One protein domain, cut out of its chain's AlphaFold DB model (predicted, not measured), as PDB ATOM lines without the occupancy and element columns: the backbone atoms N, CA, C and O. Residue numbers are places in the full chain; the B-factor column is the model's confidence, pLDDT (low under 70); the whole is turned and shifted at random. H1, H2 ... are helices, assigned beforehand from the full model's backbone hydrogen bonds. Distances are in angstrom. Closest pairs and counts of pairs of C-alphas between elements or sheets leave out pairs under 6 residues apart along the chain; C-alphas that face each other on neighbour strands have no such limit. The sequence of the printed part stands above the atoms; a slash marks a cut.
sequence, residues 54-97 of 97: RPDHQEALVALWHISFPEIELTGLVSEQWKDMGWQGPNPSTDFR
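Overview. This is residues 54 to 97 of the 97 residues of the protein "ELMO domain-containing protein" of Ensete ventricosum (UniProt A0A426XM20). What does the printed part look like? One longer helix, H1, forms one side, and the chain then folds back along it as a long loop, residues 69 to 80, followed by two short helices, H2 and H3. The helices do not form a tight bundle; much of the body is loop. What is it made of? The printed part has 44 residues with three named helices, in the order H1, H2, H3, and no named strand, and its class is all helix. How is it spread? It is compact, with a radius of gyration of the C-alphas of 9.8 A, and rounded, with spans of 29 by 22 by 14 A.

Arrangement. How near do the helices come? H1, residues 55 to 68, and H2, residues 81 to 85, are close but not clearly touching; their closest C-alphas, of Ser 68 and Met 85, are 8.0 A apart. H2 and H3, residues 92 to 95, are also close but not clearly touching, with the closest C-alphas, of Trp 82 and Pro 92, 6.6 A apart. H1 and H3 are only just apart, at 8.3 A. What do the backbones show? In H1 every O i to N i+4 pair is within hydrogen-bond range; in H2 it is 0 of 1, beside 2 of 2 O i to N i+3 pairs, and H3 is too short for an O i to N i+4 pair.

Along the chain. Where does H1 run? Its C-alphas go from Pro 55 at (11.670, 12.107, 42.397) to Ser 68 at (20.615, -1.245, 30.447), 20.0 A. Where are the short helices? H2 begins at C-alpha 81, (12.286, 3.615, 23.818), and H3 ends at C-alpha 95, (3.732, -1.824, 34.419).

Size, cuts and confidence. How large is it? The two C-alphas farthest apart, of Glu 71 and Arg 97, are 29.2 A from each other. Is there a cut or weak part? The printed part has no cut; the link from H1 to H2 is long and that from H2 to H3 short. The mean pLDDT of the printed part is 95.9, and no printed residue is under 70.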
ATOM      1  N   ARG A  54       7.020  11.314  42.846       95.31
ATOM      2  CA  ARG A  54       8.188  11.069  43.688       95.31
ATOM      3  C   ARG A  54       9.482  11.084  42.868       95.31
ATOM      4  O   ARG A  54       9.666  10.214  42.014       95.31
ATOM      5  N   PRO A  55      10.415  12.017  43.144       96.31
ATOM      6  CA  PRO A  55      11.670  12.107  42.397       96.31
ATOM      7  C   PRO A  55      12.512  10.832  42.479       96.31
ATOM      8  O   PRO A  55      13.064  10.399  41.476       96.31
ATOM      9  N   ASP A  56      12.546  10.175  43.638       96.44
ATOM     10  CA  ASP A  56      13.353   8.972  43.848       96.44
ATOM     11  C   ASP A  56      12.875   7.784  42.998       96.44
ATOM     12  O   ASP A  56      13.677   6.989  42.508       96.44
ATOM     13  N   HIS A  57      11.567   7.690  42.758       95.44
ATOM     14  CA  HIS A  57      10.994   6.697  41.855       95.44
ATOM     15  C   HIS A  57      11.378   6.978  40.392       95.44
ATOM     16  O   HIS A  57      11.778   6.064  39.666       95.44
ATOM     17  N   GLN A  58      11.304   8.241  39.965       96.00
ATOM     18  CA  GLN A  58      11.714   8.645  38.618       96.00
ATOM     19  C   GLN A  58      13.216   8.425  38.384       96.00
ATOM     20  O   GLN A  58      13.608   7.877  37.355       96.00
ATOM     21  N   GLU A  59      14.059   8.800  39.345       97.19
ATOM     22  CA  GLU A  59      15.511   8.605  39.287       97.19
ATOM     23  C   GLU A  59      15.882   7.125  39.160       97.19
ATOM     24  O   GLU A  59      16.771   6.781  38.381       97.19
ATOM     25  N   ALA A  60      15.167   6.234  39.856       96.31
ATOM     26  CA  ALA A  60      15.373   4.794  39.730       96.31
ATOM     27  C   ALA A  60      15.087   4.278  38.306       96.31
ATOM     28  O   ALA A  60      15.832   3.429  37.812       96.31
ATOM     29  N   LEU A  61      14.066   4.807  37.618       96.12
ATOM     30  CA  LEU A  61      13.801   4.479  36.210       96.12
ATOM     31  C   LEU A  61      14.911   4.985  35.289       96.12
ATOM     32  O   LEU A  61      15.397   4.241  34.439       96.12
ATOM     33  N   VAL A  62      15.351   6.230  35.473       96.75
ATOM     34  CA  VAL A  62      16.450   6.799  34.678       96.75
ATOM     35  C   VAL A  62      17.737   5.990  34.873       96.75
ATOM     36  O   VAL A  62      18.414   5.650  33.904       96.75
ATOM     37  N   ALA A  63      18.055   5.623  36.115       97.94
ATOM     38  CA  ALA A  63      19.205   4.782  36.425       97.94
ATOM     39  C   ALA A  63      19.096   3.397  35.766       97.94
ATOM     40  O   ALA A  63      20.069   2.921  35.182       97.94
ATOM     41  N   LEU A  64      17.913   2.774  35.809       97.38
ATOM     42  CA  LEU A  64      17.656   1.504  35.128       97.38
ATOM     43  C   LEU A  64      17.933   1.605  33.622       97.38
ATOM     44  O   LEU A  64      18.581   0.717  33.063       97.38
ATOM     45  N   TRP A  65      17.483   2.687  32.980       97.69
ATOM     46  CA  TRP A  65      17.750   2.931  31.566       97.69
ATOM     47  C   TRP A  65      19.245   3.019  31.276       97.69
ATOM     48  O   TRP A  65      19.746   2.247  30.463       97.69
ATOM     49  N   HIS A  66      19.975   3.883  31.983       97.44
ATOM     50  CA  HIS A  66      21.408   4.082  31.740       97.44
ATOM     51  C   HIS A  66      22.253   2.826  31.982       97.44
ATOM     52  O   HIS A  66      23.258   2.628  31.305       97.44
ATOM     53  N   ILE A  67      21.856   1.963  32.922       97.88
ATOM     54  CA  ILE A  67      22.544   0.684  33.160       97.88
ATOM     55  C   ILE A  67      22.260  -0.314  32.029       97.88
ATOM     56  O   ILE A  67      23.134  -1.100  31.667       97.88
ATOM     57  N   SER A  68      21.048  -0.292  31.475       97.31
ATOM     58  CA  SER A  68      20.615  -1.245  30.447       97.31
ATOM     59  C   SER A  68      21.067  -0.845  29.038       97.31
ATOM     60  O   SER A  68      21.446  -1.709  28.250       97.31
ATOM     61  N   PHE A  69      21.049   0.455  28.732       96.88
ATOM     62  CA  PHE A  69      21.391   1.036  27.432       96.88
ATOM     63  C   PHE A  69      22.368   2.212  27.596       96.88
ATOM     64  O   PHE A  69      21.997   3.365  27.375       96.88
ATOM     65  N   PRO A  70      23.630   1.949  27.971       96.44
ATOM     66  CA  PRO A  70      24.598   3.003  28.291       96.44
ATOM     67  C   PRO A  70      24.950   3.917  27.106       96.44
ATOM     68  O   PRO A  70      25.412   5.033  27.312       96.44
ATOM     69  N   GLU A  71      24.740   3.456  25.872       97.19
ATOM     70  CA  GLU A  71      25.060   4.196  24.642       97.19
ATOM     71  C   GLU A  71      23.861   4.967  24.065       97.19
ATOM     72  O   GLU A  71      24.011   5.690  23.081       97.19
ATOM     73  N   ILE A  72      22.667   4.810  24.644       97.06
ATOM     74  CA  ILE A  72      21.428   5.395  24.124       97.06
ATOM     75  C   ILE A  72      20.865   6.354  25.167       97.06
ATOM     76  O   ILE A  72      20.386   5.934  26.222       97.06
ATOM     77  N   GLU A  73      20.865   7.648  24.857       96.12
ATOM     78  CA  GLU A  73      20.258   8.651  25.729       96.12
ATOM     79  C   GLU A  73      18.738   8.454  25.835       96.12
ATOM     80  O   GLU A  73      18.034   8.229  24.842       96.12
ATOM     81  N   LEU A  74      18.224   8.555  27.061       96.75
ATOM     82  CA  LEU A  74      16.790   8.546  27.314       96.75
ATOM     83  C   LEU A  74      16.202   9.907  26.940       96.75
ATOM     84  O   LEU A  74      16.500  10.921  27.567       96.75
ATOM     85  N   THR A  75      15.321   9.924  25.945       96.62
ATOM     86  CA  THR A  75      14.667  11.152  25.461       96.62
ATOM     87  C   THR A  75      13.606  11.681  26.425       96.62
ATOM     88  O   THR A  75      13.295  12.872  26.419       96.62
ATOM     89  N   GLY A  76      13.053  10.812  27.273       95.50
ATOM     90  CA  GLY A  76      12.100  11.180  28.311       95.50
ATOM     91  C   GLY A  76      11.537   9.972  29.054       95.50
ATOM     92  O   GLY A  76      11.586   8.839  28.570       95.50
ATOM     93  N   LEU A  77      10.952  10.229  30.229       94.81
ATOM     94  CA  LEU A  77      10.313   9.194  31.054       94.81
ATOM     95  C   LEU A  77       9.105   8.547  30.369       94.81
ATOM     96  O   LEU A  77       8.810   7.393  30.650       94.81
ATOM     97  N   VAL A  78       8.452   9.249  29.440       96.38
ATOM     98  CA  VAL A  78       7.436   8.678  28.549       96.38
ATOM     99  C   VAL A  78       7.956   8.756  27.119       96.38
ATOM    100  O   VAL A  78       8.017   9.838  26.536       96.38
ATOM    101  N   SER A  79       8.362   7.617  26.563       97.56
ATOM    102  CA  SER A  79       8.937   7.513  25.219       97.56
ATOM    103  C   SER A  79       8.794   6.092  24.668       97.56
ATOM    104  O   SER A  79       8.718   5.125  25.422       97.56
ATOM    105  N   GLU A  80       8.780   5.933  23.343       97.94
ATOM    106  CA  GLU A  80       8.707   4.599  22.721       97.94
ATOM    107  C   GLU A  80       9.925   3.717  23.047       97.94
ATOM    108  O   GLU A  80       9.819   2.497  22.959       97.94
ATOM    109  N   GLN A  81      11.039   4.313  23.491       97.50
ATOM    110  CA  GLN A  81      12.286   3.615  23.818       97.50
ATOM    111  C   GLN A  81      12.090   2.543  24.898       97.50
ATOM    112  O   GLN A  81      12.724   1.492  24.866       97.50
ATOM    113  N   TRP A  82      11.158   2.749  25.833       97.69
ATOM    114  CA  TRP A  82      10.854   1.756  26.864       97.69
ATOM    115  C   TRP A  82      10.387   0.417  26.280       97.69
ATOM    116  O   TRP A  82      10.683  -0.642  26.830       97.69
ATOM    117  N   LYS A  83       9.745   0.407  25.113       97.56
ATOM    118  CA  LYS A  83       9.342  -0.855  24.480       97.56
ATOM    119  C   LYS A  83      10.537  -1.682  24.012       97.56
ATOM    120  O   LYS A  83      10.434  -2.906  24.013       97.56
ATOM    121  N   ASP A  84      11.674  -1.055  23.711       96.25
ATOM    122  CA  ASP A  84      12.908  -1.765  23.350       96.25
ATOM    123  C   ASP A  84      13.497  -2.526  24.550       96.25
ATOM    124  O   ASP A  84      14.095  -3.588  24.383       96.25
ATOM    125  N   MET A  85      13.268  -2.039  25.778       95.88
ATOM    126  CA  MET A  85      13.591  -2.771  27.012       95.88
ATOM    127  C   MET A  85      12.559  -3.863  27.354       95.88
ATOM    128  O   MET A  85      12.823  -4.715  28.200       95.88
ATOM    129  N   GLY A  86      11.383  -3.845  26.717       96.56
ATOM    130  CA  GLY A  86      10.303  -4.813  26.935       96.56
ATOM    131  C   GLY A  86       9.139  -4.332  27.809       96.56
ATOM    132  O   GLY A  86       8.315  -5.160  28.197       96.56
ATOM    133  N   TRP A  87       9.038  -3.032  28.110       96.88
ATOM    134  CA  TRP A  87       7.868  -2.470  28.805       96.88
ATOM    135  C   TRP A  87       6.615  -2.538  27.923       96.88
ATOM    136  O   TRP A  87       6.700  -2.486  26.690       96.88
ATOM    137  N   GLN A  88       5.431  -2.633  28.540       96.94
ATOM    138  CA  GLN A  88       4.173  -2.816  27.805       96.94
ATOM    139  C   GLN A  88       3.840  -1.639  26.863       96.94
ATOM    140  O   GLN A  88       3.163  -1.824  25.845       96.94
ATOM    141  N   GLY A  89       4.288  -0.427  27.188       96.50
ATOM    142  CA  GLY A  89       4.025   0.779  26.407       96.50
ATOM    143  C   GLY A  89       5.072   1.871  26.631       96.50
ATOM    144  O   GLY A  89       6.089   1.631  27.275       96.50
ATOM    145  N   PRO A  90       4.829   3.087  26.112       97.31
ATOM    146  CA  PRO A  90       5.788   4.183  26.216       97.31
ATOM    147  C   PRO A  90       5.881   4.795  27.619       97.31
ATOM    148  O   PRO A  90       6.837   5.506  27.899       97.31
ATOM    149  N   ASN A  91       4.890   4.566  28.491       95.81
ATOM    150  CA  ASN A  91       4.954   4.971  29.894       95.81
ATOM    151  C   ASN A  91       5.245   3.738  30.782       95.81
ATOM    152  O   ASN A  91       4.317   2.956  31.029       95.81
ATOM    153  N   PRO A  92       6.480   3.578  31.296       95.44
ATOM    154  CA  PRO A  92       6.868   2.440  32.130       95.44
ATOM    155  C   PRO A  92       6.124   2.406  33.472       95.44
ATOM    156  O   PRO A  92       5.935   1.332  34.038       95.44
ATOM    157  N   SER A  93       5.607   3.542  33.966       92.56
ATOM    158  CA  SER A  93       4.801   3.597  35.194       92.56
ATOM    159  C   SER A  93       3.597   2.650  35.149       92.56
ATOM    160  O   SER A  93       3.117   2.191  36.184       92.56
ATOM    161  N   THR A  94       3.087   2.342  33.950       92.81
ATOM    162  CA  THR A  94       1.895   1.501  33.788       92.81
ATOM    163  C   THR A  94       2.118   0.017  34.070       92.81
ATOM    164  O   THR A  94       1.130  -0.692  34.272       92.81
ATOM    165  N   ASP A  95       3.369  -0.435  34.135       94.25
ATOM    166  CA  ASP A  95       3.732  -1.824  34.419       94.25
ATOM    167  C   ASP A  95       3.887  -2.088  35.933       94.25
ATOM    168  O   ASP A  95       3.863  -3.239  36.361       94.25
ATOM    169  N   PHE A  96       3.966  -1.044  36.768       90.69
ATOM    170  CA  PHE A  96       4.075  -1.147  38.235       90.69
ATOM    171  C   PHE A  96       2.715  -1.239  38.961       90.69
ATOM    172  O   PHE A  96       2.574  -0.754  40.087       90.69
ATOM    173  N   ARG A  97       1.696  -1.798  38.300       76.69
ATOM    174  CA  ARG A  97       0.325  -1.927  38.827       76.69
ATOM    175  C   ARG A  97       0.143  -3.097  39.785       76.69
ATOM    176  O   ARG A  97       0.776  -4.151  39.563       76.69
TER     177      ARG A  97